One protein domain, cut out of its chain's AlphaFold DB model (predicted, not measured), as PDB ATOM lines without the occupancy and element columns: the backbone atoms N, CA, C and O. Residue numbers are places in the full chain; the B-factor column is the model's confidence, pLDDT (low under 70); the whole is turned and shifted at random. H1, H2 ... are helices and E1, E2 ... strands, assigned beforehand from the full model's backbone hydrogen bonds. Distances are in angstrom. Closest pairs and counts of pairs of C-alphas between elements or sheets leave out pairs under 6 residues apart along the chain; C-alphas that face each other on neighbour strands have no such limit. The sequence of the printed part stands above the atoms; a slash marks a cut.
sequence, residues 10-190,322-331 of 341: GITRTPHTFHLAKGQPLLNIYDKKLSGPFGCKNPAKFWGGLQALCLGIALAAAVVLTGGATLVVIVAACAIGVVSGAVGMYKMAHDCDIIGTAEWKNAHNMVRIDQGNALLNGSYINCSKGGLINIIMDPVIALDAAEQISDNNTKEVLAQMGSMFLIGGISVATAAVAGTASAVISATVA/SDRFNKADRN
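What this domain is: This is residues 10 to 190 and 322 to 331 of the 341 residues of an uncharacterized protein of Flavobacterium sp. Leaf82 (UniProt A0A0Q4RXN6). Picture a long rod: the long helices H1, H2 and H4 lie side by side, short H5 packs on them at one end, and at the other end sits a head made largely of loops round the small hairpin of E1 and E2. H6 packs on the head end of H4. The helices H1, H2, H4 and H5 form an up-and-down bundle, each running against the one before it in the chain. The printed part has 191 residues, with elements in the order H1, H2, H3, E1, E2, H4, H5, H6; the class is mostly helix, and the one sheet, E1 - E2, is antiparallel. The whole is loose, with a radius of gyration of the C-alphas of 23.5 A, and spans 75 by 30 by 24 A.

How they stand to each other: Start at residues 10 to 40, which hold no named element; residues 18 to 19 pair antiparallel with residues 24 to 25. Next come H1, residues 41 to 64, and H2, residues 68 to 94, a helical hairpin: they touch at a shallow tilt of 14 degrees, opposite ways, closest at the C-alphas of Gln 51 and Gly 81, 4.6 A. H3, residues 98 to 101, and H2 meet only through their link. E1, residues 124 to 126, and E2, residues 132 to 134, are an antiparallel hairpin; look for N 125 and O 133, 2.9 A apart and within hydrogen-bond range. H4, residues 139 to 176, touches H1, the same way at a shallow tilt of 31 degrees, with the C-alphas of Gly 56 and Gly 169 closest, 4.3 A; H2 and H4 are apart. H5, residues 180 to 190, forms a helical hairpin with H4, touching residues 168 to 176 alone; the closest C-alphas, of Ala 175 and Ala 183, are 4.6 A apart. H6, residues 322 to 329, touches H4 at residues 141 to 149 alone, with the C-alphas of Ala 145 and Phe 325 closest, 6.4 A. In H1, H2, H5 and H6 every O i to N i+4 pair is within hydrogen-bond range, in H4 33 of 34; H3 is too short for such a pair.

Where its parts are: Find C-alpha 41 at (206.386, 242.887, 212.547), where H1 begins; it runs 33.4 A. H2 measures 39.7 A, and short H3, E1 and E2 follow. From C-alpha 139 at (214.355, 233.723, 231.492), H4 runs 54.6 A. H5 measures 15.5 A, and H6, 10.8 A, ends at (206.794, 227.481, 231.083).

The domain as a whole: The C-alphas farthest apart, of Leu 20 and Gly 179, are 76.2 A apart. Residues 191 to 321 are not printed, and C-alphas 190 and 322 stand 35.4 A apart across this cut. The link from H3 to E1, 22 residues, is long. Mean pLDDT of the printed part is 74.4; 58 residues are under 70, among them 67 to 90 and 166 to 190.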
ATOM      1  N   GLY A  10     207.655 245.540 234.057       80.19
ATOM      2  CA  GLY A  10     207.937 246.405 235.187       80.19
ATOM      3  C   GLY A  10     206.663 246.867 235.885       80.19
ATOM      4  O   GLY A  10     205.548 246.733 235.379       80.19
ATOM      5  N   ILE A  11     206.860 247.454 237.061       81.75
ATOM      6  CA  ILE A  11     205.794 248.012 237.887       81.75
ATOM      7  C   ILE A  11     205.692 249.530 237.684       81.75
ATOM      8  O   ILE A  11     206.710 250.216 237.554       81.75
ATOM      9  N   THR A  12     204.467 250.060 237.654       72.50
ATOM     10  CA  THR A  12     204.211 251.517 237.568       72.50
ATOM     11  C   THR A  12     203.677 252.090 238.884       72.50
ATOM     12  O   THR A  12     203.806 253.280 239.149       72.50
ATOM     13  N   ARG A  13     203.078 251.238 239.718       78.88
ATOM     14  CA  ARG A  13     202.469 251.580 241.011       78.88
ATOM     15  C   ARG A  13     203.424 251.329 242.180       78.88
ATOM     16  O   ARG A  13     204.388 250.582 242.041       78.88
ATOM     17  N   THR A  14     203.104 251.873 243.353       79.12
ATOM     18  CA  THR A  14     203.782 251.532 244.614       79.12
ATOM     19  C   THR A  14     203.359 250.126 245.071       79.12
ATOM     20  O   THR A  14     202.176 249.930 245.372       79.12
ATOM     21  N   PRO A  15     204.264 249.128 245.098       79.50
ATOM     22  CA  PRO A  15     203.920 247.775 245.526       79.50
ATOM     23  C   PRO A  15     203.805 247.669 247.045       79.50
ATOM     24  O   PRO A  15     204.661 248.173 247.767       79.50
ATOM     25  N   HIS A  16     202.795 246.938 247.517       81.19
ATOM     26  CA  HIS A  16     202.646 246.585 248.935       81.19
ATOM     27  C   HIS A  16     202.745 245.072 249.160       81.19
ATOM     28  O   HIS A  16     203.053 244.625 250.263       81.19
ATOM     29  N   THR A  17     202.540 244.280 248.104       81.19
ATOM     30  CA  THR A  17     202.606 242.819 248.160       81.19
ATOM     31  C   THR A  17     203.878 242.294 247.487       81.19
ATOM     32  O   THR A  17     204.078 242.470 246.281       81.19
ATOM     33  N   PHE A  18     204.721 241.598 248.255       82.81
ATOM     34  CA  PHE A  18     206.004 241.057 247.797       82.81
ATOM     35  C   PHE A  18     206.066 239.538 247.919       82.81
ATOM     36  O   PHE A  18     205.536 238.939 248.854       82.81
ATOM     37  N   HIS A  19     206.786 238.910 246.994       80.19
ATOM     38  CA  HIS A  19     207.145 237.509 247.104       80.19
ATOM     39  C   HIS A  19     208.244 237.334 248.158       80.19
ATOM     40  O   HIS A  19     209.400 237.683 247.916       80.19
ATOM     41  N   LEU A  20     207.899 236.744 249.306       76.50
ATOM     42  CA  LEU A  20     208.758 236.672 250.495       76.50
ATOM     43  C   LEU A  20     210.172 236.137 250.211       76.50
ATOM     44  O   LEU A  20     211.153 236.721 250.654       76.50
ATOM     45  N   ALA A  21     210.294 235.065 249.422       76.44
ATOM     46  CA  ALA A  21     211.590 234.438 249.146       76.44
ATOM     47  C   ALA A  21     212.456 235.188 248.118       76.44
ATOM     48  O   ALA A  21     213.656 234.952 248.045       76.44
ATOM     49  N   LYS A  22     211.855 236.047 247.284       74.50
ATOM     50  CA  LYS A  22     212.553 236.726 246.175       74.50
ATOM     51  C   LYS A  22     212.644 238.242 246.361       74.50
ATOM     52  O   LYS A  22     213.342 238.892 245.594       74.50
ATOM     53  N   GLY A  23     211.926 238.809 247.335       77.44
ATOM     54  CA  GLY A  23     211.876 240.252 247.591       77.44
ATOM     55  C   GLY A  23     211.299 241.081 246.438       77.44
ATOM     56  O   GLY A  23     211.437 242.298 246.433       77.44
ATOM     57  N   GLN A  24     210.675 240.441 245.444       81.81
ATOM     58  CA  GLN A  24     210.143 241.093 244.247       81.81
ATOM     59  C   GLN A  24     208.635 241.321 244.380       81.81
ATOM     60  O   GLN A  24     207.942 240.457 244.929       81.81
ATOM     61  N   PRO A  25     208.106 242.455 243.892       83.88
ATOM     62  CA  PRO A  25     206.684 242.726 243.978       83.88
ATOM     63  C   PRO A  25     205.904 241.817 243.026       83.88
ATOM     64  O   PRO A  25     206.355 241.511 241.918       83.88
ATOM     65  N   LEU A  26     204.727 241.379 243.470       85.75
ATOM     66  CA  LEU A  26     203.823 240.604 242.627       85.75
ATOM     67  C   LEU A  26     203.080 241.525 241.655       85.75
ATOM     68  O   LEU A  26     202.677 242.632 242.023       85.75
ATOM     69  N   LEU A  27     202.892 241.050 240.423       88.06
ATOM     70  CA  LEU A  27     202.281 241.824 239.345       88.06
ATOM     71  C   LEU A  27     200.758 241.629 239.273       88.06
ATOM     72  O   LEU A  27     200.231 240.541 239.525       88.06
ATOM     73  N   ASN A  28     200.048 242.694 238.905       88.31
ATOM     74  CA  ASN A  28     198.598 242.712 238.719       88.31
ATOM     75  C   ASN A  28     198.208 243.350 237.374       88.31
ATOM     76  O   ASN A  28     199.051 243.844 236.630       88.31
ATOM     77  N   ILE A  29     196.911 243.360 237.061       86.94
ATOM     78  CA  ILE A  29     196.368 243.898 235.796       86.94
ATOM     79  C   ILE A  29     196.696 245.374 235.496       86.94
ATOM     80  O   ILE A  29     196.491 245.832 234.371       86.94
ATOM     81  N   TYR A  30     197.156 246.148 236.475       86.31
ATOM     82  CA  TYR A  30     197.545 247.542 236.258       86.31
ATOM     83  C   TYR A  30     199.005 247.672 235.808       86.31
ATOM     84  O   TYR A  30     199.401 248.722 235.302       86.31
ATOM     85  N   ASP A  31     199.794 246.605 235.934       86.25
ATOM     86  CA  ASP A  31     201.203 246.589 235.577       86.25
ATOM     87  C   ASP A  31     201.364 246.295 234.079       86.25
ATOM     88  O   ASP A  31     201.070 245.206 233.585       86.25
ATOM     89  N   LYS A  32     201.773 247.325 233.333       83.44
ATOM     90  CA  LYS A  32     201.834 247.320 231.859       83.44
ATOM     91  C   LYS A  32     203.116 247.936 231.303       83.44
ATOM     92  O   LYS A  32     203.251 248.113 230.096       83.44
ATOM     93  N   LYS A  33     204.045 248.319 232.180       82.88
ATOM     94  CA  LYS A  33     205.288 248.976 231.782       82.88
ATOM     95  C   LYS A  33     206.270 247.935 231.270       82.88
ATOM     96  O   LYS A  33     206.552 246.973 231.974       82.88
ATOM     97  N   LEU A  34     206.823 248.146 230.085       84.00
ATOM     98  CA  LEU A  34     207.867 247.288 229.533       84.00
ATOM     99  C   LEU A  34     209.251 247.907 229.682       84.00
ATOM    100  O   LEU A  34     209.398 249.120 229.811       84.00
ATOM    101  N   SER A  35     210.277 247.058 229.621       83.75
ATOM    102  CA  SER A  35     211.677 247.488 229.560       83.75
ATOM    103  C   SER A  35     212.068 248.168 228.248       83.75
ATOM    104  O   SER A  35     213.070 248.877 228.221       83.75
ATOM    105  N   GLY A  36     211.325 247.933 227.168       81.00
ATOM    106  CA  GLY A  36     211.647 248.438 225.841       81.00
ATOM    107  C   GLY A  36     210.654 247.972 224.772       81.00
ATOM    108  O   GLY A  36     209.727 247.210 225.069       81.00
ATOM    109  N   PRO A  37     210.832 248.437 223.525       81.00
ATOM    110  CA  PRO A  37     209.946 248.103 222.423       81.00
ATOM    111  C   PRO A  37     210.179 246.679 221.904       81.00
ATOM    112  O   PRO A  37     211.309 246.207 221.765       81.00
ATOM    113  N   PHE A  38     209.089 246.006 221.535       79.19
ATOM    114  CA  PHE A  38     209.131 244.659 220.957       79.19
ATOM    115  C   PHE A  38     209.576 244.622 219.483       79.19
ATOM    116  O   PHE A  38     209.947 243.561 218.989       79.19
ATOM    117  N   GLY A  39     209.532 245.741 218.755       80.31
ATOM    118  CA  GLY A  39     209.729 245.731 217.301       80.31
ATOM    119  C   GLY A  39     208.535 245.077 216.599       80.31
ATOM    120  O   GLY A  39     208.405 243.850 216.541       80.31
ATOM    121  N   CYS A  40     207.595 245.882 216.114       83.75
ATOM    122  CA  CYS A  40     206.372 245.361 215.516       83.75
ATOM    123  C   CYS A  40     206.639 244.796 214.109       83.75
ATOM    124  O   CYS A  40     207.156 245.499 213.241       83.75
ATOM    125  N   LYS A  41     206.229 243.542 213.859       83.94
ATOM    126  CA  LYS A  41     206.386 242.887 212.547       83.94
ATOM    127  C   LYS A  41     205.557 243.573 211.463       83.94
ATOM    128  O   LYS A  41     206.039 243.771 210.361       83.94
ATOM    129  N   ASN A  42     204.314 243.934 211.762       81.38
ATOM    130  CA  ASN A  42     203.376 244.423 210.751       81.38
ATOM    131  C   ASN A  42     203.806 245.748 210.088       81.38
ATOM    132  O   ASN A  42     203.877 245.780 208.860       81.38
ATOM    133  N   PRO A  43     204.195 246.809 210.827       75.25
ATOM    134  CA  PRO A  43     204.794 247.983 210.205       75.25
ATOM    135  C   PRO A  43     206.163 247.667 209.587       75.25
ATOM    136  O   PRO A  43     206.506 248.297 208.594       75.25
ATOM    137  N   ALA A  44     206.922 246.681 210.088       80.81
ATOM    138  CA  ALA A  44     208.161 246.251 209.434       80.81
ATOM    139  C   ALA A  44     207.911 245.672 208.033       80.81
ATOM    140  O   ALA A  44     208.565 246.086 207.082       80.81
ATOM    141  N   LYS A  45     206.917 244.788 207.888       77.25
ATOM    142  CA  LYS A  45     206.485 244.236 206.595       77.25
ATOM    143  C   LYS A  45     206.005 245.336 205.656       77.25
ATOM    144  O   LYS A  45     206.444 245.395 204.515       77.25
ATOM    145  N   PHE A  46     205.131 246.217 206.143       77.25
ATOM    146  CA  PHE A  46     204.554 247.272 205.318       77.25
ATOM    147  C   PHE A  46     205.614 248.281 204.859       77.25
ATOM    148  O   PHE A  46     205.856 248.420 203.663       77.25
ATOM    149  N   TRP A  47     206.300 248.945 205.790       74.94
ATOM    150  CA  TRP A  47     207.255 250.001 205.450       74.94
ATOM    151  C   TRP A  47     208.539 249.457 204.824       74.94
ATOM    152  O   TRP A  47     209.059 250.054 203.885       74.94
ATOM    153  N   GLY A  48     209.015 248.297 205.286       77.94
ATOM    154  CA  GLY A  48     210.137 247.600 204.663       77.94
ATOM    155  C   GLY A  48     209.809 247.155 203.238       77.94
ATOM    156  O   GLY A  48     210.626 247.349 202.341       77.94
ATOM    157  N   GLY A  49     208.606 246.620 202.999       78.50
ATOM    158  CA  GLY A  49     208.153 246.251 201.659       78.50
ATOM    159  C   GLY A  49     208.005 247.458 200.727       78.50
ATOM    160  O   GLY A  49     208.430 247.370 199.579       78.50
ATOM    161  N   LEU A  50     207.529 248.612 201.221       73.44
ATOM    162  CA  LEU A  50     207.476 249.858 200.438       73.44
ATOM    163  C   LEU A  50     208.878 250.330 200.047       73.44
ATOM    164  O   LEU A  50     209.132 250.662 198.890       73.44
ATOM    165  N   GLN A  51     209.809 250.326 201.001       76.44
ATOM    166  CA  GLN A  51     211.195 250.689 200.734       76.44
ATOM    167  C   GLN A  51     211.821 249.741 199.701       76.44
ATOM    168  O   GLN A  51     212.491 250.192 198.772       76.44
ATOM    169  N   ALA A  52     211.583 248.436 199.834       81.94
ATOM    170  CA  ALA A  52     212.094 247.429 198.916       81.94
ATOM    171  C   ALA A  52     211.494 247.567 197.506       81.94
ATOM    172  O   ALA A  52     212.236 247.502 196.526       81.94
ATOM    173  N   LEU A  53     210.192 247.851 197.400       76.00
ATOM    174  CA  LEU A  53     209.506 248.160 196.143       76.00
ATOM    175  C   LEU A  53     210.159 249.348 195.428       76.00
ATOM    176  O   LEU A  53     210.522 249.246 194.257       76.00
ATOM    177  N   CYS A  54     210.362 250.455 196.147       75.00
ATOM    178  CA  CYS A  54     211.013 251.651 195.619       75.00
ATOM    179  C   CYS A  54     212.446 251.371 195.145       75.00
ATOM    180  O   CYS A  54     212.849 251.838 194.081       75.00
ATOM    181  N   LEU A  55     213.214 250.575 195.895       77.44
ATOM    182  CA  LEU A  55     214.557 250.159 195.480       77.44
ATOM    183  C   LEU A  55     214.526 249.302 194.209       77.44
ATOM    184  O   LEU A  55     215.336 249.524 193.309       77.44
ATOM    185  N   GLY A  56     213.578 248.366 194.104       75.31
ATOM    186  CA  GLY A  56     213.373 247.554 192.904       75.31
ATOM    187  C   GLY A  56     213.071 248.410 191.672       75.31
ATOM    188  O   GLY A  56     213.714 248.252 190.634       75.31
ATOM    189  N   ILE A  57     212.161 249.377 191.818       73.88
ATOM    190  CA  ILE A  57     211.798 250.353 190.779       73.88
ATOM    191  C   ILE A  57     213.014 251.177 190.349       73.88
ATOM    192  O   ILE A  57     213.277 251.305 189.154       73.88
ATOM    193  N   ALA A  58     213.770 251.724 191.305       73.94
ATOM    194  CA  ALA A  58     214.923 252.573 191.016       73.94
ATOM    195  C   ALA A  58     216.031 251.811 190.271       73.94
ATOM    196  O   ALA A  58     216.578 252.319 189.290       73.94
ATOM    197  N   LEU A  59     216.338 250.581 190.699       74.06
ATOM    198  CA  LEU A  59     217.341 249.747 190.036       74.06
ATOM    199  C   LEU A  59     216.898 249.326 188.637       74.06
ATOM    200  O   LEU A  59     217.689 249.422 187.701       74.06
ATOM    201  N   ALA A  60     215.643 248.903 188.466       69.88
ATOM    202  CA  ALA A  60     215.138 248.566 187.141       69.88
ATOM    203  C   ALA A  60     215.160 249.785 186.218       69.88
ATOM    204  O   ALA A  60     215.677 249.679 185.110       69.88
ATOM    205  N   ALA A  61     214.708 250.952 186.685       67.25
ATOM    206  CA  ALA A  61     214.751 252.196 185.921       67.25
ATOM    207  C   ALA A  61     216.172 252.559 185.465       67.25
ATOM    208  O   ALA A  61     216.355 252.926 184.307       67.25
ATOM    209  N   ALA A  62     217.176 252.407 186.336       70.12
ATOM    210  CA  ALA A  62     218.578 252.663 186.003       70.12
ATOM    211  C   ALA A  62     219.113 251.757 184.880       70.12
ATOM    212  O   ALA A  62     220.005 252.163 184.140       70.12
ATOM    213  N   VAL A  63     218.575 250.540 184.761       72.81
ATOM    214  CA  VAL A  63     219.003 249.550 183.764       72.81
ATOM    215  C   VAL A  63     218.228 249.685 182.453       72.81
ATOM    216  O   VAL A  63     218.821 249.577 181.383       72.81
ATOM    217  N   VAL A  64     216.907 249.887 182.517       66.94
ATOM    218  CA  VAL A  64     216.016 249.759 181.346       66.94
ATOM    219  C   VAL A  64     215.615 251.091 180.717       66.94
ATOM    220  O   VAL A  64     215.173 251.109 179.570       66.94
ATOM    221  N   LEU A  65     215.744 252.205 181.443       64.69
ATOM    222  CA  LEU A  65     215.404 253.534 180.937       64.69
ATOM    223  C   LEU A  65     216.666 254.306 180.576       64.69
ATOM    224  O   LEU A  65     217.702 254.187 181.229       64.69
ATOM    225  N   THR A  66     216.557 255.169 179.567       72.12
ATOM    226  CA  THR A  66     217.626 256.081 179.156       72.12
ATOM    227  C   THR A  66     217.145 257.534 179.165       72.12
ATOM    228  O   THR A  66     215.963 257.832 178.974       72.12
ATOM    229  N   GLY A  67     218.074 258.466 179.394       65.50
ATOM    230  CA  GLY A  67     217.803 259.905 179.359       65.50
ATOM    231  C   GLY A  67     217.024 260.433 180.571       65.50
ATOM    232  O   GLY A  67     217.105 259.899 181.675       65.50
ATOM    233  N   GLY A  68     216.280 261.527 180.377       56.53
ATOM    234  CA  GLY A  68     215.603 262.244 181.470       56.53
ATOM    235  C   GLY A  68     214.558 261.418 182.230       56.53
ATOM    236  O   GLY A  68     214.355 261.643 183.421       56.53
ATOM    237  N   ALA A  69     213.947 260.418 181.583       52.22
ATOM    238  CA  ALA A  69     212.958 259.538 182.209       52.22
ATOM    239  C   ALA A  69     213.560 258.676 183.335       52.22
ATOM    240  O   ALA A  69     212.911 258.467 184.359       52.22
ATOM    241  N   THR A  70     214.816 258.238 183.191       53.72
ATOM    242  CA  THR A  70     215.544 257.474 184.217       53.72
ATOM    243  C   THR A  70     215.670 258.270 185.512       53.72
ATOM    244  O   THR A  70     215.383 257.762 186.594       53.72
ATOM    245  N   LEU A  71     216.050 259.546 185.397       51.78
ATOM    246  CA  LEU A  71     216.253 260.417 186.550       51.78
ATOM    247  C   LEU A  71     214.940 260.674 187.300       51.78
ATOM    248  O   LEU A  71     214.923 260.623 188.525       51.78
ATOM    249  N   VAL A  72     213.838 260.899 186.577       54.75
ATOM    250  CA  VAL A  72     212.519 261.159 187.179       54.75
ATOM    251  C   VAL A  72     212.035 259.965 188.005       54.75
ATOM    252  O   VAL A  72     211.629 260.146 189.153       54.75
ATOM    253  N   VAL A  73     212.120 258.747 187.458       55.44
ATOM    254  CA  VAL A  73     211.660 257.531 188.156       55.44
ATOM    255  C   VAL A  73     212.518 257.238 189.385       55.44
ATOM    256  O   VAL A  73     211.978 256.953 190.452       55.44
ATOM    257  N   ILE A  74     213.843 257.364 189.270       60.69
ATOM    258  CA  ILE A  74     214.761 257.131 190.393       60.69
ATOM    259  C   ILE A  74     214.542 258.160 191.504       60.69
ATOM    260  O   ILE A  74     214.445 257.781 192.666       60.69
ATOM    261  N   VAL A  75     214.438 259.452 191.175       57.72
ATOM    262  CA  VAL A  75     214.237 260.507 192.183       57.72
ATOM    263  C   VAL A  75     212.910 260.313 192.920       57.72
ATOM    264  O   VAL A  75     212.886 260.408 194.147       57.72
ATOM    265  N   ALA A  76     211.830 259.987 192.205       57.38
ATOM    266  CA  ALA A  76     210.529 259.719 192.816       57.38
ATOM    267  C   ALA A  76     210.568 258.492 193.746       57.38
ATOM    268  O   ALA A  76     210.141 258.578 194.900       57.38
ATOM    269  N   ALA A  77     211.141 257.379 193.280       59.50
ATOM    270  CA  ALA A  77     211.265 256.158 194.069       59.50
ATOM    271  C   ALA A  77     212.157 256.358 195.305       59.50
ATOM    272  O   ALA A  77     211.796 255.944 196.405       59.50
ATOM    273  N   CYS A  78     213.287 257.055 195.168       59.59
ATOM    274  CA  CYS A  78     214.167 257.375 196.290       59.59
ATOM    275  C   CYS A  78     213.489 258.290 197.316       59.59
ATOM    276  O   CYS A  78     213.639 258.058 198.513       59.59
ATOM    277  N   ALA A  79     212.718 259.293 196.884       56.47
ATOM    278  CA  ALA A  79     212.000 260.180 197.798       56.47
ATOM    279  C   ALA A  79     210.993 259.405 198.668       56.47
ATOM    280  O   ALA A  79     211.004 259.535 199.893       56.47
ATOM    281  N   ILE A  80     210.184 258.538 198.053       57.75
ATOM    282  CA  ILE A  80     209.224 257.686 198.773       57.75
ATOM    283  C   ILE A  80     209.963 256.655 199.636       57.75
ATOM    284  O   ILE A  80     209.605 256.445 200.794       57.75
ATOM    285  N   GLY A  81     211.037 256.059 199.112       58.22
ATOM    286  CA  GLY A  81     211.894 255.120 199.833       58.22
ATOM    287  C   GLY A  81     212.475 255.711 201.121       58.22
ATOM    288  O   GLY A  81     212.371 255.089 202.176       58.22
ATOM    289  N   VAL A  82     213.007 256.936 201.079       59.06
ATOM    290  CA  VAL A  82     213.559 257.623 202.261       59.06
ATOM    291  C   VAL A  82     212.480 257.902 203.309       59.06
ATOM    292  O   VAL A  82     212.688 257.614 204.490       59.06
ATOM    293  N   VAL A  83     211.311 258.407 202.893       59.62
ATOM    294  CA  VAL A  83     210.181 258.648 203.810       59.62
ATOM    295  C   VAL A  83     209.713 257.334 204.435       59.62
ATOM    296  O   VAL A  83     209.530 257.258 205.649       59.62
ATOM    297  N   SER A  84     209.590 256.281 203.625       58.84
ATOM    298  CA  SER A  84     209.152 254.965 204.087       58.84
ATOM    299  C   SER A  84     210.104 254.348 205.116       58.84
ATOM    300  O   SER A  84     209.641 253.820 206.124       58.84
ATOM    301  N   GLY A  85     211.419 254.503 204.935       58.28
ATOM    302  CA  GLY A  85     212.419 254.065 205.908       58.28
ATOM    303  C   GLY A  85     212.329 254.834 207.229       58.28
ATOM    304  O   GLY A  85     212.305 254.225 208.299       58.28
ATOM    305  N   ALA A  86     212.223 256.166 207.175       59.72
ATOM    306  CA  ALA A  86     212.139 257.006 208.371       59.72
ATOM    307  C   ALA A  86     210.861 256.739 209.189       59.72
ATOM    308  O   ALA A  86     210.930 256.499 210.397       59.72
ATOM    309  N   VAL A  87     209.697 256.728 208.530       62.88
ATOM    310  CA  VAL A  87     208.411 256.444 209.187       62.88
ATOM    311  C   VAL A  87     208.354 254.989 209.645       62.88
ATOM    312  O   VAL A  87     207.907 254.711 210.760       62.88
ATOM    313  N   GLY A  88     208.866 254.069 208.829       66.50
ATOM    314  CA  GLY A  88     208.961 252.654 209.151       66.50
ATOM    315  C   GLY A  88     209.713 252.406 210.447       66.50
ATOM    316  O   GLY A  88     209.160 251.781 211.346       66.50
ATOM    317  N   MET A  89     210.927 252.944 210.592       66.88
ATOM    318  CA  MET A  89     211.718 252.780 211.818       66.88
ATOM    319  C   MET A  89     210.971 253.274 213.063       66.88
ATOM    320  O   MET A  89     210.940 252.579 214.080       66.88
ATOM    321  N   TYR A  90     210.310 254.432 212.973       69.38
ATOM    322  CA  TYR A  90     209.520 254.971 214.081       69.38
ATOM    323  C   TYR A  90     208.337 254.057 214.442       69.38
ATOM    324  O   TYR A  90     208.146 253.702 215.606       69.38
ATOM    325  N   LYS A  91     207.558 253.627 213.445       75.12
ATOM    326  CA  LYS A  91     206.375 252.776 213.648       75.12
ATOM    327  C   LYS A  91     206.746 251.381 214.147       75.12
ATOM    328  O   LYS A  91     206.084 250.857 215.038       75.12
ATOM    329  N   MET A  92     207.832 250.797 213.645       73.25
ATOM    330  CA  MET A  92     208.361 249.517 214.125       73.25
ATOM    331  C   MET A  92     208.734 249.576 215.608       73.25
ATOM    332  O   MET A  92     208.458 248.621 216.337       73.25
ATOM    333  N   ALA A  93     209.319 250.687 216.062       75.12
ATOM    334  CA  ALA A  93     209.692 250.872 217.458       75.12
ATOM    335  C   ALA A  93     208.478 251.141 218.364       75.12
ATOM    336  O   ALA A  93     208.376 250.543 219.431       75.12
ATOM    337  N   HIS A  94     207.542 251.997 217.946       72.88
ATOM    338  CA  HIS A  94     206.540 252.552 218.864       72.88
ATOM    339  C   HIS A  94     205.126 251.979 218.737       72.88
ATOM    340  O   HIS A  94     204.369 252.043 219.702       72.88
ATOM    341  N   ASP A  95     204.741 251.362 217.617       73.50
ATOM    342  CA  ASP A  95     203.347 250.913 217.454       73.50
ATOM    343  C   ASP A  95     202.972 249.739 218.384       73.50
ATOM    344  O   ASP A  95     201.790 249.507 218.641       73.50
ATOM    345  N   CYS A  96     203.958 249.016 218.927       72.81
ATOM    346  CA  CYS A  96     203.743 248.007 219.969       72.81
ATOM    347  C   CYS A  96     203.781 248.569 221.402       72.81
ATOM    348  O   CYS A  96     203.503 247.815 222.328       72.81
ATOM    349  N   ASP A  97     204.102 249.848 221.608       71.50
ATOM    350  CA  ASP A  97     204.259 250.461 222.942       71.50
ATOM    351  C   ASP A  97     202.925 250.932 223.562       71.50
ATOM    352  O   ASP A  97     202.834 251.352 224.711       71.50
ATOM    353  N   ILE A  98     201.819 250.794 222.833       67.12
ATOM    354  CA  ILE A  98     200.470 251.181 223.283       67.12
ATOM    355  C   ILE A  98     199.885 250.289 224.395       67.12
ATOM    356  O   ILE A  98     198.702 250.395 224.732       67.12
ATOM    357  N   ILE A  99     200.686 249.395 224.971       67.38
ATOM    358  CA  ILE A  99     200.262 248.392 225.955       67.38
ATOM    359  C   ILE A  99     199.653 249.046 227.191       67.38
ATOM    360  O   ILE A  99     198.742 248.471 227.776       67.38
ATOM    361  N   GLY A 100     200.033 250.285 227.526       67.94
ATOM    362  CA  GLY A 100     199.386 251.062 228.590       67.94
ATOM    363  C   GLY A 100     197.855 251.140 228.457       67.94
ATOM    364  O   GLY A 100     197.140 251.080 229.461       67.94
ATOM    365  N   THR A 101     197.345 251.175 227.223       73.19
ATOM    366  CA  THR A 101     195.903 251.232 226.919       73.19
ATOM    367  C   THR A 101     195.241 249.859 226.787       73.19
ATOM    368  O   THR A 101     194.021 249.762 226.865       73.19
ATOM    369  N   ALA A 102     196.019 248.784 226.638       81.19
ATOM    370  CA  ALA A 102     195.497 247.445 226.395       81.19
ATOM    371  C   ALA A 102     195.130 246.721 227.699       81.19
ATOM    372  O   ALA A 102     195.724 246.960 228.750       81.19
ATOM    373  N   GLU A 103     194.139 245.833 227.659       87.06
ATOM    374  CA  GLU A 103     193.691 245.086 228.837       87.06
ATOM    375  C   GLU A 103     194.318 243.697 228.903       87.06
ATOM    376  O   GLU A 103     194.309 242.955 227.919       87.06
ATOM    377  N   TRP A 104     194.766 243.316 230.100       89.06
ATOM    378  CA  TRP A 104     195.112 241.932 230.394       89.06
ATOM    379  C   TRP A 104     193.873 241.047 230.310       89.06
ATOM    380  O   TRP A 104     192.845 241.310 230.941       89.06
ATOM    381  N   LYS A 105     193.990 239.964 229.553       89.56
ATOM    382  CA  LYS A 105     193.017 238.880 229.496       89.56
ATOM    383  C   LYS A 105     193.559 237.682 230.269       89.56
ATOM    384  O   LYS A 105     194.765 237.538 230.455       89.56
ATOM    385  N   ASN A 106     192.646 236.836 230.745       88.69
ATOM    386  CA  ASN A 106     192.970 235.636 231.520       88.69
ATOM    387  C   ASN A 106     193.782 235.912 232.809       88.69
ATOM    388  O   ASN A 106     194.671 235.148 233.183       88.69
ATOM    389  N   ALA A 107     193.501 237.034 233.478       87.50
ATOM    390  CA  ALA A 107     193.976 237.302 234.836       87.50
ATOM    391  C   ALA A 107     193.150 236.513 235.866       87.50
ATOM    392  O   ALA A 107     192.006 236.135 235.596       87.50
ATOM    393  N   HIS A 108     193.696 236.290 237.063       87.62
ATOM    394  CA  HIS A 108     192.982 235.555 238.104       87.62
ATOM    395  C   HIS A 108     191.724 236.319 238.546       87.62
ATOM    396  O   HIS A 108     191.775 237.487 238.912       87.62
ATOM    397  N   ASN A 109     190.577 235.646 238.546       84.44
ATOM    398  CA  ASN A 109     189.269 236.237 238.856       84.44
ATOM    399  C   ASN A 109     189.003 236.553 240.346       84.44
ATOM    400  O   ASN A 109     188.169 237.408 240.629       84.44
ATOM    401  N   MET A 110     189.658 235.866 241.288       82.88
ATOM    402  CA  MET A 110     189.389 235.978 242.732       82.88
ATOM    403  C   MET A 110     190.570 236.544 243.522       82.88
ATOM    404  O   MET A 110     190.369 237.317 244.457       82.88
ATOM    405  N   VAL A 111     191.804 236.175 243.165       85.62
ATOM    406  CA  VAL A 111     192.996 236.641 243.881       85.62
ATOM    407  C   VAL A 111     193.344 238.048 243.416       85.62
ATOM    408  O   VAL A 111     193.642 238.270 242.240       85.62
ATOM    409  N   ARG A 112     193.316 239.000 244.355       86.19
ATOM    410  CA  ARG A 112     193.670 240.400 244.113       86.19
ATOM    411  C   ARG A 112     194.954 240.760 244.842       86.19
ATOM    412  O   ARG A 112     195.132 240.423 246.007       86.19
ATOM    413  N   ILE A 113     195.817 241.481 244.147       84.50
ATOM    414  CA  ILE A 113     197.093 241.999 244.622       84.50
ATOM    415  C   ILE A 113     197.012 243.508 244.475       84.50
ATOM    416  O   ILE A 113     196.796 244.006 243.370       84.50
ATOM    417  N   ASP A 114     197.140 244.233 245.584       83.69
ATOM    418  CA  ASP A 114     197.088 245.698 245.610       83.69
ATOM    419  C   ASP A 114     195.867 246.239 244.836       83.69
ATOM    420  O   ASP A 114     195.978 247.063 243.932       83.69
ATOM    421  N   GLN A 115     194.690 245.690 245.168       84.44
ATOM    422  CA  GLN A 115     193.376 245.985 244.578       84.44
ATOM    423  C   GLN A 115     193.176 245.581 243.103       84.44
ATOM    424  O   GLN A 115     192.040 245.636 242.643       84.44
ATOM    425  N   GLY A 116     194.187 245.101 242.376       85.62
ATOM    426  CA  GLY A 116     194.053 244.564 241.012       85.62
ATOM    427  C   GLY A 116     194.029 243.035 240.972       85.62
ATOM    428  O   GLY A 116     194.582 242.392 241.855       85.62
ATOM    429  N   ASN A 117     193.417 242.430 239.954       89.81
ATOM    430  CA  ASN A 117     193.476 240.975 239.758       89.81
ATOM    431  C   ASN A 117     194.925 240.511 239.524       89.81
ATOM    432  O   ASN A 117     195.681 241.185 238.820       89.81
ATOM    433  N   ALA A 118     195.313 239.379 240.114       87.50
ATOM    434  CA  ALA A 118     196.659 238.830 239.970       87.50
ATOM    435  C   ALA A 118     196.926 238.373 238.527       87.50
ATOM    436  O   ALA A 118     196.070 237.734 237.905       87.50
ATOM    437  N   LEU A 119     198.120 238.678 238.009       88.94
ATOM    438  CA  LEU A 119     198.563 238.138 236.724       88.94
ATOM    439  C   LEU A 119     199.019 236.688 236.879       88.94
ATOM    440  O   LEU A 119     199.675 236.320 237.854       88.94
ATOM    441  N   LEU A 120     198.669 235.883 235.883       86.62
ATOM    442  CA  LEU A 120     199.043 234.482 235.753       86.62
ATOM    443  C   LEU A 120     200.001 234.332 234.569       86.62
ATOM    444  O   LEU A 120     200.019 235.172 233.674       86.62
ATOM    445  N   ASN A 121     200.736 233.222 234.513       82.31
ATOM    446  CA  ASN A 121     201.548 232.864 233.342       82.31
ATOM    447  C   ASN A 121     200.706 232.872 232.043       82.31
ATOM    448  O   ASN A 121     201.081 233.442 231.028       82.31
ATOM    449  N   GLY A 122     199.484 232.338 232.119       81.31
ATOM    450  CA  GLY A 122     198.549 232.336 230.992       81.31
ATOM    451  C   GLY A 122     197.835 233.666 230.728       81.31
ATOM    452  O   GLY A 122     196.933 233.685 229.890       81.31
ATOM    453  N   SER A 123     198.147 234.742 231.456       87.00
ATOM    454  CA  SER A 123     197.589 236.063 231.166       87.00
ATOM    455  C   SER A 123     198.265 236.658 229.934       87.00
ATOM    456  O   SER A 123     199.484 236.584 229.789       87.00
ATOM    457  N   TYR A 124     197.476 237.276 229.057       88.06
ATOM    458  CA  TYR A 124     197.975 237.826 227.797       88.06
ATOM    459  C   TYR A 124     197.330 239.165 227.445       88.06
ATOM    460  O   TYR A 124     196.250 239.505 227.934       88.06
ATOM    461  N   ILE A 125     197.993 239.921 226.573       87.56
ATOM    462  CA  ILE A 125     197.490 241.174 225.998       87.56
ATOM    463  C   ILE A 125     197.414 241.042 224.481       87.56
ATOM    464  O   ILE A 125     198.375 240.623 223.842       87.56
ATOM    465  N   ASN A 126     196.299 241.468 223.890       84.31
ATOM    466  CA  ASN A 126     196.193 241.606 222.438       84.31
ATOM    467  C   ASN A 126     196.840 242.919 221.987       84.31
ATOM    468  O   ASN A 126     196.531 243.986 222.521       84.31
ATOM    469  N   CYS A 127     197.711 242.857 220.982       78.12
ATOM    470  CA  CYS A 127     198.274 244.052 220.365       78.12
ATOM    471  C   CYS A 127     197.292 244.610 219.323       78.12
ATOM    472  O   CYS A 127     196.779 243.854 218.499       78.12
ATOM    473  N   SER A 128     197.054 245.928 219.301       72.56
ATOM    474  CA  SER A 128     196.139 246.540 218.313       72.56
ATOM    475  C   SER A 128     196.624 246.385 216.871       72.56
ATOM    476  O   SER A 128     195.832 246.432 215.936       72.56
ATOM    477  N   LYS A 129     197.934 246.185 216.691       72.62
ATOM    478  CA  LYS A 129     198.547 245.913 215.394       72.62
ATOM    479  C   LYS A 129     198.531 244.439 215.022       72.62
ATOM    480  O   LYS A 129     199.028 244.114 213.955       72.62
ATOM    481  N   GLY A 130     197.962 243.569 215.851       75.19
ATOM    482  CA  GLY A 130     197.929 242.126 215.647       75.19
ATOM    483  C   GLY A 130     198.998 241.384 216.449       75.19
ATOM    484  O   GLY A 130     200.057 241.920 216.778       75.19
ATOM    485  N   GLY A 131     198.698 240.125 216.763       79.44
ATOM    486  CA  GLY A 131     199.493 239.298 217.665       79.44
ATOM    487  C   GLY A 131     199.128 239.488 219.138       79.44
ATOM    488  O   GLY A 131     198.283 240.307 219.511       79.44
ATOM    489  N   LEU A 132     199.784 238.696 219.977       82.94
ATOM    490  CA  LEU A 132     199.528 238.599 221.407       82.94
ATOM    491  C   LEU A 132     200.839 238.668 222.190       82.94
ATOM    492  O   LEU A 132     201.900 238.275 221.702       82.94
ATOM    493  N   ILE A 133     200.754 239.211 223.396       86.19
ATOM    494  CA  ILE A 133     201.856 239.333 224.341       86.19
ATOM    495  C   ILE A 133     201.551 238.383 225.484       86.19
ATOM    496  O   ILE A 133     200.605 238.616 226.236       86.19
ATOM    497  N   ASN A 134     202.359 237.335 225.595       87.00
ATOM    498  CA  ASN A 134     202.295 236.376 226.690       87.00
ATOM    499  C   ASN A 134     203.390 236.663 227.704       87.00
ATOM    500  O   ASN A 134     204.430 237.245 227.383       87.00
ATOM    501  N   ILE A 135     203.152 236.218 228.928       87.31
ATOM    502  CA  ILE A 135     204.144 236.231 229.990       87.31
ATOM    503  C   ILE A 135     204.878 234.890 229.941       87.31
ATOM    504  O   ILE A 135     204.243 233.850 229.850       87.31
ATOM    505  N   ILE A 136     206.208 234.920 229.997       85.56
ATOM    506  CA  ILE A 136     207.049 233.733 230.201       85.56
ATOM    507  C   ILE A 136     207.905 234.026 231.430       85.56
ATOM    508  O   ILE A 136     208.580 235.057 231.482       85.56
ATOM    509  N   MET A 137     207.831 233.170 232.446       82.44
ATOM    510  CA  MET A 137     208.505 233.406 233.726       82.44
ATOM    511  C   MET A 137     209.968 232.971 233.701       82.44
ATOM    512  O   MET A 137     210.812 233.631 234.315       82.44
ATOM    513  N   ASP A 138     210.274 231.865 233.022       83.88
ATOM    514  CA  ASP A 138     211.640 231.371 232.907       83.88
ATOM    515  C   ASP A 138     212.452 232.227 231.915       83.88
ATOM    516  O   ASP A 138     212.084 232.336 230.742       83.88
ATOM    517  N   PRO A 139     213.570 232.839 232.346       83.38
ATOM    518  CA  PRO A 139     214.355 233.723 231.492       83.38
ATOM    519  C   PRO A 139     215.056 232.998 230.334       83.38
ATOM    520  O   PRO A 139     215.307 233.630 229.309       83.38
ATOM    521  N   VAL A 140     215.380 231.710 230.477       85.69
ATOM    522  CA  VAL A 140     216.009 230.899 229.422       85.69
ATOM    523  C   VAL A 140     214.971 230.554 228.363       85.69
ATOM    524  O   VAL A 140     215.218 230.763 227.178       85.69
ATOM    525  N   ILE A 141     213.782 230.116 228.789       85.38
ATOM    526  CA  ILE A 141     212.663 229.838 227.876       85.38
ATOM    527  C   ILE A 141     212.212 231.127 227.181       85.38
ATOM    528  O   ILE A 141     211.940 231.115 225.986       85.38
ATOM    529  N   ALA A 142     212.174 232.254 227.896       86.19
ATOM    530  CA  ALA A 142     211.796 233.544 227.326       86.19
ATOM    531  C   ALA A 142     212.792 234.035 226.266       86.19
ATOM    532  O   ALA A 142     212.373 234.645 225.284       86.19
ATOM    533  N   LEU A 143     214.092 233.787 226.459       88.19
ATOM    534  CA  LEU A 143     215.118 234.150 225.483       88.19
ATOM    535  C   LEU A 143     215.020 233.281 224.226       88.19
ATOM    536  O   LEU A 143     214.938 233.832 223.135       88.19
ATOM    537  N   ASP A 144     214.943 231.956 224.384       88.25
ATOM    538  CA  ASP A 144     214.799 231.022 223.256       88.25
ATOM    539  C   ASP A 144     213.500 231.280 222.470       88.25
ATOM    540  O   ASP A 144     213.491 231.320 221.238       88.25
ATOM    541  N   ALA A 145     212.403 231.570 223.178       86.56
ATOM    542  CA  ALA A 145     211.144 231.964 222.560       86.56
ATOM    543  C   ALA A 145     211.266 233.280 221.783       86.56
ATOM    544  O   ALA A 145     210.796 233.364 220.649       86.56
ATOM    545  N   ALA A 146     211.881 234.309 222.375       88.31
ATOM    546  CA  ALA A 146     212.055 235.600 221.719       88.31
ATOM    547  C   ALA A 146     212.930 235.479 220.467       88.31
ATOM    548  O   ALA A 146     212.551 236.008 219.423       88.31
ATOM    549  N   GLU A 147     214.037 234.738 220.541       89.06
ATOM    550  CA  GLU A 147     214.944 234.495 219.420       89.06
ATOM    551  C   GLU A 147     214.215 233.780 218.278       89.06
ATOM    552  O   GLU A 147     214.081 234.354 217.197       89.06
ATOM    553  N   GLN A 148     213.609 232.613 218.530       86.88
ATOM    554  CA  GLN A 148     212.913 231.844 217.490       86.88
ATOM    555  C   GLN A 148     211.722 232.593 216.875       86.88
ATOM    556  O   GLN A 148     211.527 232.569 215.655       86.88
ATOM    557  N   ILE A 149     210.928 233.291 217.695       87.31
ATOM    558  CA  ILE A 149     209.808 234.106 217.210       87.31
ATOM    559  C   ILE A 149     210.335 235.278 216.377       87.31
ATOM    560  O   ILE A 149     209.771 235.579 215.322       87.31
ATOM    561  N   SER A 150     211.390 235.958 216.827       88.75
ATOM    562  CA  SER A 150     211.970 237.087 216.099       88.75
ATOM    563  C   SER A 150     212.611 236.662 214.783       88.75
ATOM    564  O   SER A 150     212.419 237.346 213.782       88.75
ATOM    565  N   ASP A 151     213.260 235.502 214.740       87.44
ATOM    566  CA  ASP A 151     213.898 234.945 213.552       87.44
ATOM    567  C   ASP A 151     212.875 234.590 212.479       87.44
ATOM    568  O   ASP A 151     213.022 234.980 211.318       87.44
ATOM    569  N   ASN A 152     211.807 233.876 212.850       82.44
ATOM    570  CA  ASN A 152     210.734 233.542 211.914       82.44
ATOM    571  C   ASN A 152     210.026 234.811 211.415       82.44
ATOM    572  O   ASN A 152     209.810 234.961 210.213       82.44
ATOM    573  N   ASN A 153     209.733 235.759 212.312       83.31
ATOM    574  CA  ASN A 153     209.112 237.030 211.937       83.31
ATOM    575  C   ASN A 153     210.029 237.892 211.052       83.31
ATOM    576  O   ASN A 153     209.538 238.566 210.151       83.31
ATOM    577  N   THR A 154     211.344 237.876 211.279       85.69
ATOM    578  CA  THR A 154     212.323 238.605 210.458       85.69
ATOM    579  C   THR A 154     212.458 237.969 209.079       85.69
ATOM    580  O   THR A 154     212.508 238.689 208.087       85.69
ATOM    581  N   LYS A 155     212.434 236.632 208.983       78.12
ATOM    582  CA  LYS A 155     212.376 235.919 207.695       78.12
ATOM    583  C   LYS A 155     211.110 236.254 206.914       78.12
ATOM    584  O   LYS A 155     211.190 236.459 205.710       78.12
ATOM    585  N   GLU A 156     209.968 236.358 207.589       76.56
ATOM    586  CA  GLU A 156     208.704 236.770 206.969       76.56
ATOM    587  C   GLU A 156     208.771 238.215 206.446       76.56
ATOM    588  O   GLU A 156     208.379 238.481 205.313       76.56
ATOM    589  N   VAL A 157     209.327 239.149 207.231       79.44
ATOM    590  CA  VAL A 157     209.571 240.535 206.786       79.44
ATOM    591  C   VAL A 157     210.505 240.564 205.583       79.44
ATOM    592  O   VAL A 157     210.219 241.248 204.604       79.44
ATOM    593  N   LEU A 158     211.602 239.809 205.628       76.75
ATOM    594  CA  LEU A 158     212.573 239.760 204.544       76.75
ATOM    595  C   LEU A 158     211.986 239.139 203.269       76.75
ATOM    596  O   LEU A 158     212.289 239.614 202.178       76.75
ATOM    597  N   ALA A 159     211.137 238.117 203.392       70.56
ATOM    598  CA  ALA A 159     210.434 237.517 202.261       70.56
ATOM    599  C   ALA A 159     209.493 238.528 201.589       70.56
ATOM    600  O   ALA A 159     209.596 238.722 200.379       70.56
ATOM    601  N   GLN A 160     208.692 239.251 202.380       76.38
ATOM    602  CA  GLN A 160     207.837 240.338 201.893       76.38
ATOM    603  C   GLN A 160     208.656 241.453 201.222       76.38
ATOM    604  O   GLN A 160     208.285 241.985 200.181       76.38
ATOM    605  N   MET A 161     209.802 241.827 201.796       76.62
ATOM    606  CA  MET A 161     210.697 242.808 201.177       76.62
ATOM    607  C   MET A 161     211.256 242.297 199.847       76.62
ATOM    608  O   MET A 161     211.274 243.031 198.863       76.62
ATOM    609  N   GLY A 162     211.693 241.038 199.796       70.12
ATOM    610  CA  GLY A 162     212.216 240.414 198.585       70.12
ATOM    611  C   GLY A 162     211.175 240.332 197.470       70.12
ATOM    612  O   GLY A 162     211.474 240.677 196.328       70.12
ATOM    613  N   SER A 163     209.943 239.936 197.793       65.81
ATOM    614  CA  SER A 163     208.850 239.872 196.819       65.81
ATOM    615  C   SER A 163     208.507 241.261 196.280       65.81
ATOM    616  O   SER A 163     208.425 241.435 195.065       65.81
ATOM    617  N   MET A 164     208.433 242.276 197.145       75.19
ATOM    618  CA  MET A 164     208.168 243.657 196.735       75.19
ATOM    619  C   MET A 164     209.302 244.275 195.922       75.19
ATOM    620  O   MET A 164     209.046 244.962 194.935       75.19
ATOM    621  N   PHE A 165     210.554 243.979 196.263       74.44
ATOM    622  CA  PHE A 165     211.706 244.362 195.450       74.44
ATOM    623  C   PHE A 165     211.605 243.807 194.026       74.44
ATOM    624  O   PHE A 165     211.781 244.542 193.053       74.44
ATOM    625  N   LEU A 166     211.271 242.520 193.892       66.88
ATOM    626  CA  LEU A 166     211.106 241.885 192.586       66.88
ATOM    627  C   LEU A 166     209.909 242.453 191.821       66.88
ATOM    628  O   LEU A 166     210.047 242.744 190.636       66.88
ATOM    629  N   ILE A 167     208.770 242.669 192.486       69.12
ATOM    630  CA  ILE A 167     207.584 243.297 191.883       69.12
ATOM    631  C   ILE A 167     207.924 244.698 191.363       69.12
ATOM    632  O   ILE A 167     207.547 245.053 190.245       69.12
ATOM    633  N   GLY A 168     208.679 245.480 192.138       65.38
ATOM    634  CA  GLY A 168     209.138 246.809 191.744       65.38
ATOM    635  C   GLY A 168     210.073 246.778 190.542       65.38
ATOM    636  O   GLY A 168     209.945 247.591 189.631       65.38
ATOM    637  N   GLY A 169     210.986 245.807 190.497       66.56
ATOM    638  CA  GLY A 169     211.882 245.645 189.357       66.56
ATOM    639  C   GLY A 169     211.155 245.199 188.086       66.56
ATOM    640  O   GLY A 169     211.364 245.756 187.007       66.56
ATOM    641  N   ILE A 170     210.269 244.207 188.206       63.19
ATOM    642  CA  ILE A 170     209.533 243.624 187.080       63.19
ATOM    643  C   ILE A 170     208.521 244.612 186.509       63.19
ATOM    644  O   ILE A 170     208.389 244.678 185.287       63.19
ATOM    645  N   SER A 171     207.828 245.390 187.346       60.41
ATOM    646  CA  SER A 171     206.840 246.369 186.880       60.41
ATOM    647  C   SER A 171     207.463 247.364 185.897       60.41
ATOM    648  O   SER A 171     206.960 247.516 184.786       60.41
ATOM    649  N   VAL A 172     208.622 247.928 186.243       60.03
ATOM    650  CA  VAL A 172     209.354 248.872 185.387       60.03
ATOM    651  C   VAL A 172     209.989 248.173 184.190       60.03
ATOM    652  O   VAL A 172     209.841 248.638 183.060       60.03
ATOM    653  N   ALA A 173     210.679 247.049 184.407       58.25
ATOM    654  CA  ALA A 173     211.404 246.357 183.342       58.25
ATOM    655  C   ALA A 173     210.472 245.836 182.242       58.25
ATOM    656  O   ALA A 173     210.774 245.964 181.056       58.25
ATOM    657  N   THR A 174     209.320 245.283 182.623       56.12
ATOM    658  CA  THR A 174     208.344 244.769 181.654       56.12
ATOM    659  C   THR A 174     207.554 245.878 180.981       56.12
ATOM    660  O   THR A 174     207.229 245.737 179.811       56.12
ATOM    661  N   ALA A 175     207.290 247.002 181.646       54.25
ATOM    662  CA  ALA A 175     206.633 248.137 181.005       54.25
ATOM    663  C   ALA A 175     207.568 248.905 180.054       54.25
ATOM    664  O   ALA A 175     207.106 249.437 179.045       54.25
ATOM    665  N   ALA A 176     208.880 248.910 180.310       54.34
ATOM    666  CA  ALA A 176     209.867 249.560 179.448       54.34
ATOM    667  C   ALA A 176     209.933 248.967 178.035       54.34
ATOM    668  O   ALA A 176     210.223 249.698 177.088       54.34
ATOM    669  N   VAL A 177     209.585 247.684 177.858       52.31
ATOM    670  CA  VAL A 177     209.506 247.060 176.521       52.31
ATOM    671  C   VAL A 177     208.401 247.676 175.655       52.31
ATOM    672  O   VAL A 177     208.487 247.631 174.432       52.31
ATOM    673  N   ALA A 178     207.382 248.270 176.283       49.16
ATOM    674  CA  ALA A 178     206.298 248.991 175.622       49.16
ATOM    675  C   ALA A 178     206.589 250.498 175.480       49.16
ATOM    676  O   ALA A 178     205.762 251.232 174.944       49.16
ATOM    677  N   GLY A 179     207.744 250.968 175.962       50.94
ATOM    678  CA  GLY A 179     208.183 252.359 175.884       50.94
ATOM    679  C   GLY A 179     208.490 252.987 177.246       50.94
ATOM    680  O   GLY A 179     208.026 252.551 178.298       50.94
ATOM    681  N   THR A 180     209.267 254.072 177.220       49.88
ATOM    682  CA  THR A 180     209.710 254.790 178.427       49.88
ATOM    683  C   THR A 180     208.555 255.435 179.193       49.88
ATOM    684  O   THR A 180     208.561 255.415 180.420       49.88
ATOM    685  N   ALA A 181     207.532 255.946 178.499       52.62
ATOM    686  CA  ALA A 181     206.329 256.492 179.132       52.62
ATOM    687  C   ALA A 181     205.563 255.424 179.935       52.62
ATOM    688  O   ALA A 181     205.184 255.660 181.081       52.62
ATOM    689  N   SER A 182     205.414 254.220 179.376       49.78
ATOM    690  CA  SER A 182     204.760 253.079 180.028       49.78
ATOM    691  C   SER A 182     205.496 252.646 181.297       49.78
ATOM    692  O   SER A 182     204.865 252.352 182.310       49.78
ATOM    693  N   ALA A 183     206.831 252.669 181.278       51.16
ATOM    694  CA  ALA A 183     207.646 252.369 182.453       51.16
ATOM    695  C   ALA A 183     207.468 253.390 183.585       51.16
ATOM    696  O   ALA A 183     207.318 252.995 184.740       51.16
ATOM    697  N   VAL A 184     207.414 254.685 183.259       51.66
ATOM    698  CA  VAL A 184     207.149 255.750 184.242       51.66
ATOM    699  C   VAL A 184     205.767 255.564 184.879       51.66
ATOM    700  O   VAL A 184     205.648 255.612 186.100       51.66
ATOM    701  N   ILE A 185     204.739 255.273 184.074       52.81
ATOM    702  CA  ILE A 185     203.377 255.015 184.568       52.81
ATOM    703  C   ILE A 185     203.359 253.785 185.484       52.81
ATOM    704  O   ILE A 185     202.802 253.838 186.580       52.81
ATOM    705  N   SER A 186     204.007 252.691 185.076       51.69
ATOM    706  CA  SER A 186     204.045 251.450 185.860       51.69
ATOM    707  C   SER A 186     204.723 251.620 187.222       51.69
ATOM    708  O   SER A 186     204.231 251.083 188.214       51.69
ATOM    709  N   ALA A 187     205.802 252.410 187.287       52.75
ATOM    710  CA  ALA A 187     206.507 252.711 188.524       52.75
ATOM    711  C   ALA A 187     205.576 253.423 189.510       52.75
ATOM    712  O   ALA A 187     205.471 253.035 190.674       52.75
ATOM    713  N   THR A 188     204.858 254.440 189.039       52.81
ATOM    714  CA  THR A 188     203.973 255.213 189.908       52.81
ATOM    715  C   THR A 188     202.730 254.440 190.316       52.81
ATOM    716  O   THR A 188     202.333 254.531 191.473       52.81
ATOM    717  N   VAL A 189     202.155 253.627 189.426       55.16
ATOM    718  CA  VAL A 189     201.047 252.731 189.783       55.16
ATOM    719  C   VAL A 189     201.493 251.716 190.835       55.16
ATOM    720  O   VAL A 189     200.789 251.529 191.820       55.16
ATOM    721  N   ALA A 190     202.677 251.111 190.694       55.69
ATOM    722  CA  ALA A 190     203.194 250.165 191.682       55.69
ATOM    723  C   ALA A 190     203.362 250.813 193.069       55.69
ATOM    724  O   ALA A 190     202.914 250.248 194.064       55.69
ATOM    725  N   SER A 322     205.174 229.535 219.790       79.44
ATOM    726  CA  SER A 322     204.663 230.322 220.923       79.44
ATOM    727  C   SER A 322     203.836 229.472 221.897       79.44
ATOM    728  O   SER A 322     204.070 229.513 223.108       79.44
ATOM    729  N   ASP A 323     202.939 228.631 221.382       82.06
ATOM    730  CA  ASP A 323     202.146 227.699 222.187       82.06
ATOM    731  C   ASP A 323     202.997 226.647 222.906       82.06
ATOM    732  O   ASP A 323     202.697 226.243 224.036       82.06
ATOM    733  N   ARG A 324     204.067 226.180 222.258       83.94
ATOM    734  CA  ARG A 324     205.014 225.227 222.842       83.94
ATOM    735  C   ARG A 324     205.750 225.841 224.030       83.94
ATOM    736  O   ARG A 324     205.839 225.188 225.070       83.94
ATOM    737  N   PHE A 325     206.221 227.079 223.901       81.62
ATOM    738  CA  PHE A 325     206.911 227.787 224.981       81.62
ATOM    739  C   PHE A 325     205.987 228.087 226.158       81.62
ATOM    740  O   PHE A 325     206.356 227.811 227.298       81.62
ATOM    741  N   ASN A 326     204.750 228.512 225.892       79.38
ATOM    742  CA  ASN A 326     203.733 228.675 226.933       79.38
ATOM    743  C   ASN A 326     203.480 227.366 227.702       79.38
ATOM    744  O   ASN A 326     203.340 227.361 228.926       79.38
ATOM    745  N   LYS A 327     203.426 226.225 226.999       80.56
ATOM    746  CA  LYS A 327     203.252 224.908 227.635       80.56
ATOM    747  C   LYS A 327     204.471 224.493 228.458       80.56
ATOM    748  O   LYS A 327     204.283 223.915 229.526       80.56
ATOM    749  N   ALA A 328     205.680 224.771 227.973       79.88
ATOM    750  CA  ALA A 328     206.922 224.467 228.680       79.88
ATOM    751  C   ALA A 328     207.060 225.290 229.972       79.88
ATOM    752  O   ALA A 328     207.419 224.741 231.012       79.88
ATOM    753  N   ASP A 329     206.690 226.573 229.935       78.25
ATOM    754  CA  ASP A 329     206.794 227.481 231.083       78.25
ATOM    755  C   ASP A 329     205.725 227.238 232.163       78.25
ATOM    756  O   ASP A 329     205.913 227.588 233.329       78.25
ATOM    757  N   ARG A 330     204.613 226.568 231.827       72.19
ATOM    758  CA  ARG A 330     203.513 226.280 232.768       72.19
ATOM    759  C   ARG A 330     203.959 225.531 234.032       72.19
ATOM    760  O   ARG A 330     203.284 225.611 235.055       72.19
ATOM    761  N   ASN A 331     205.082 224.817 233.975       69.00
ATOM    762  CA  ASN A 331     205.611 224.047 235.100       69.00
ATOM    763  C   ASN A 331     206.611 224.832 235.975       69.00
ATOM    764  O   ASN A 331     207.019 224.322 237.015       69.00
TER     765      ASN A 331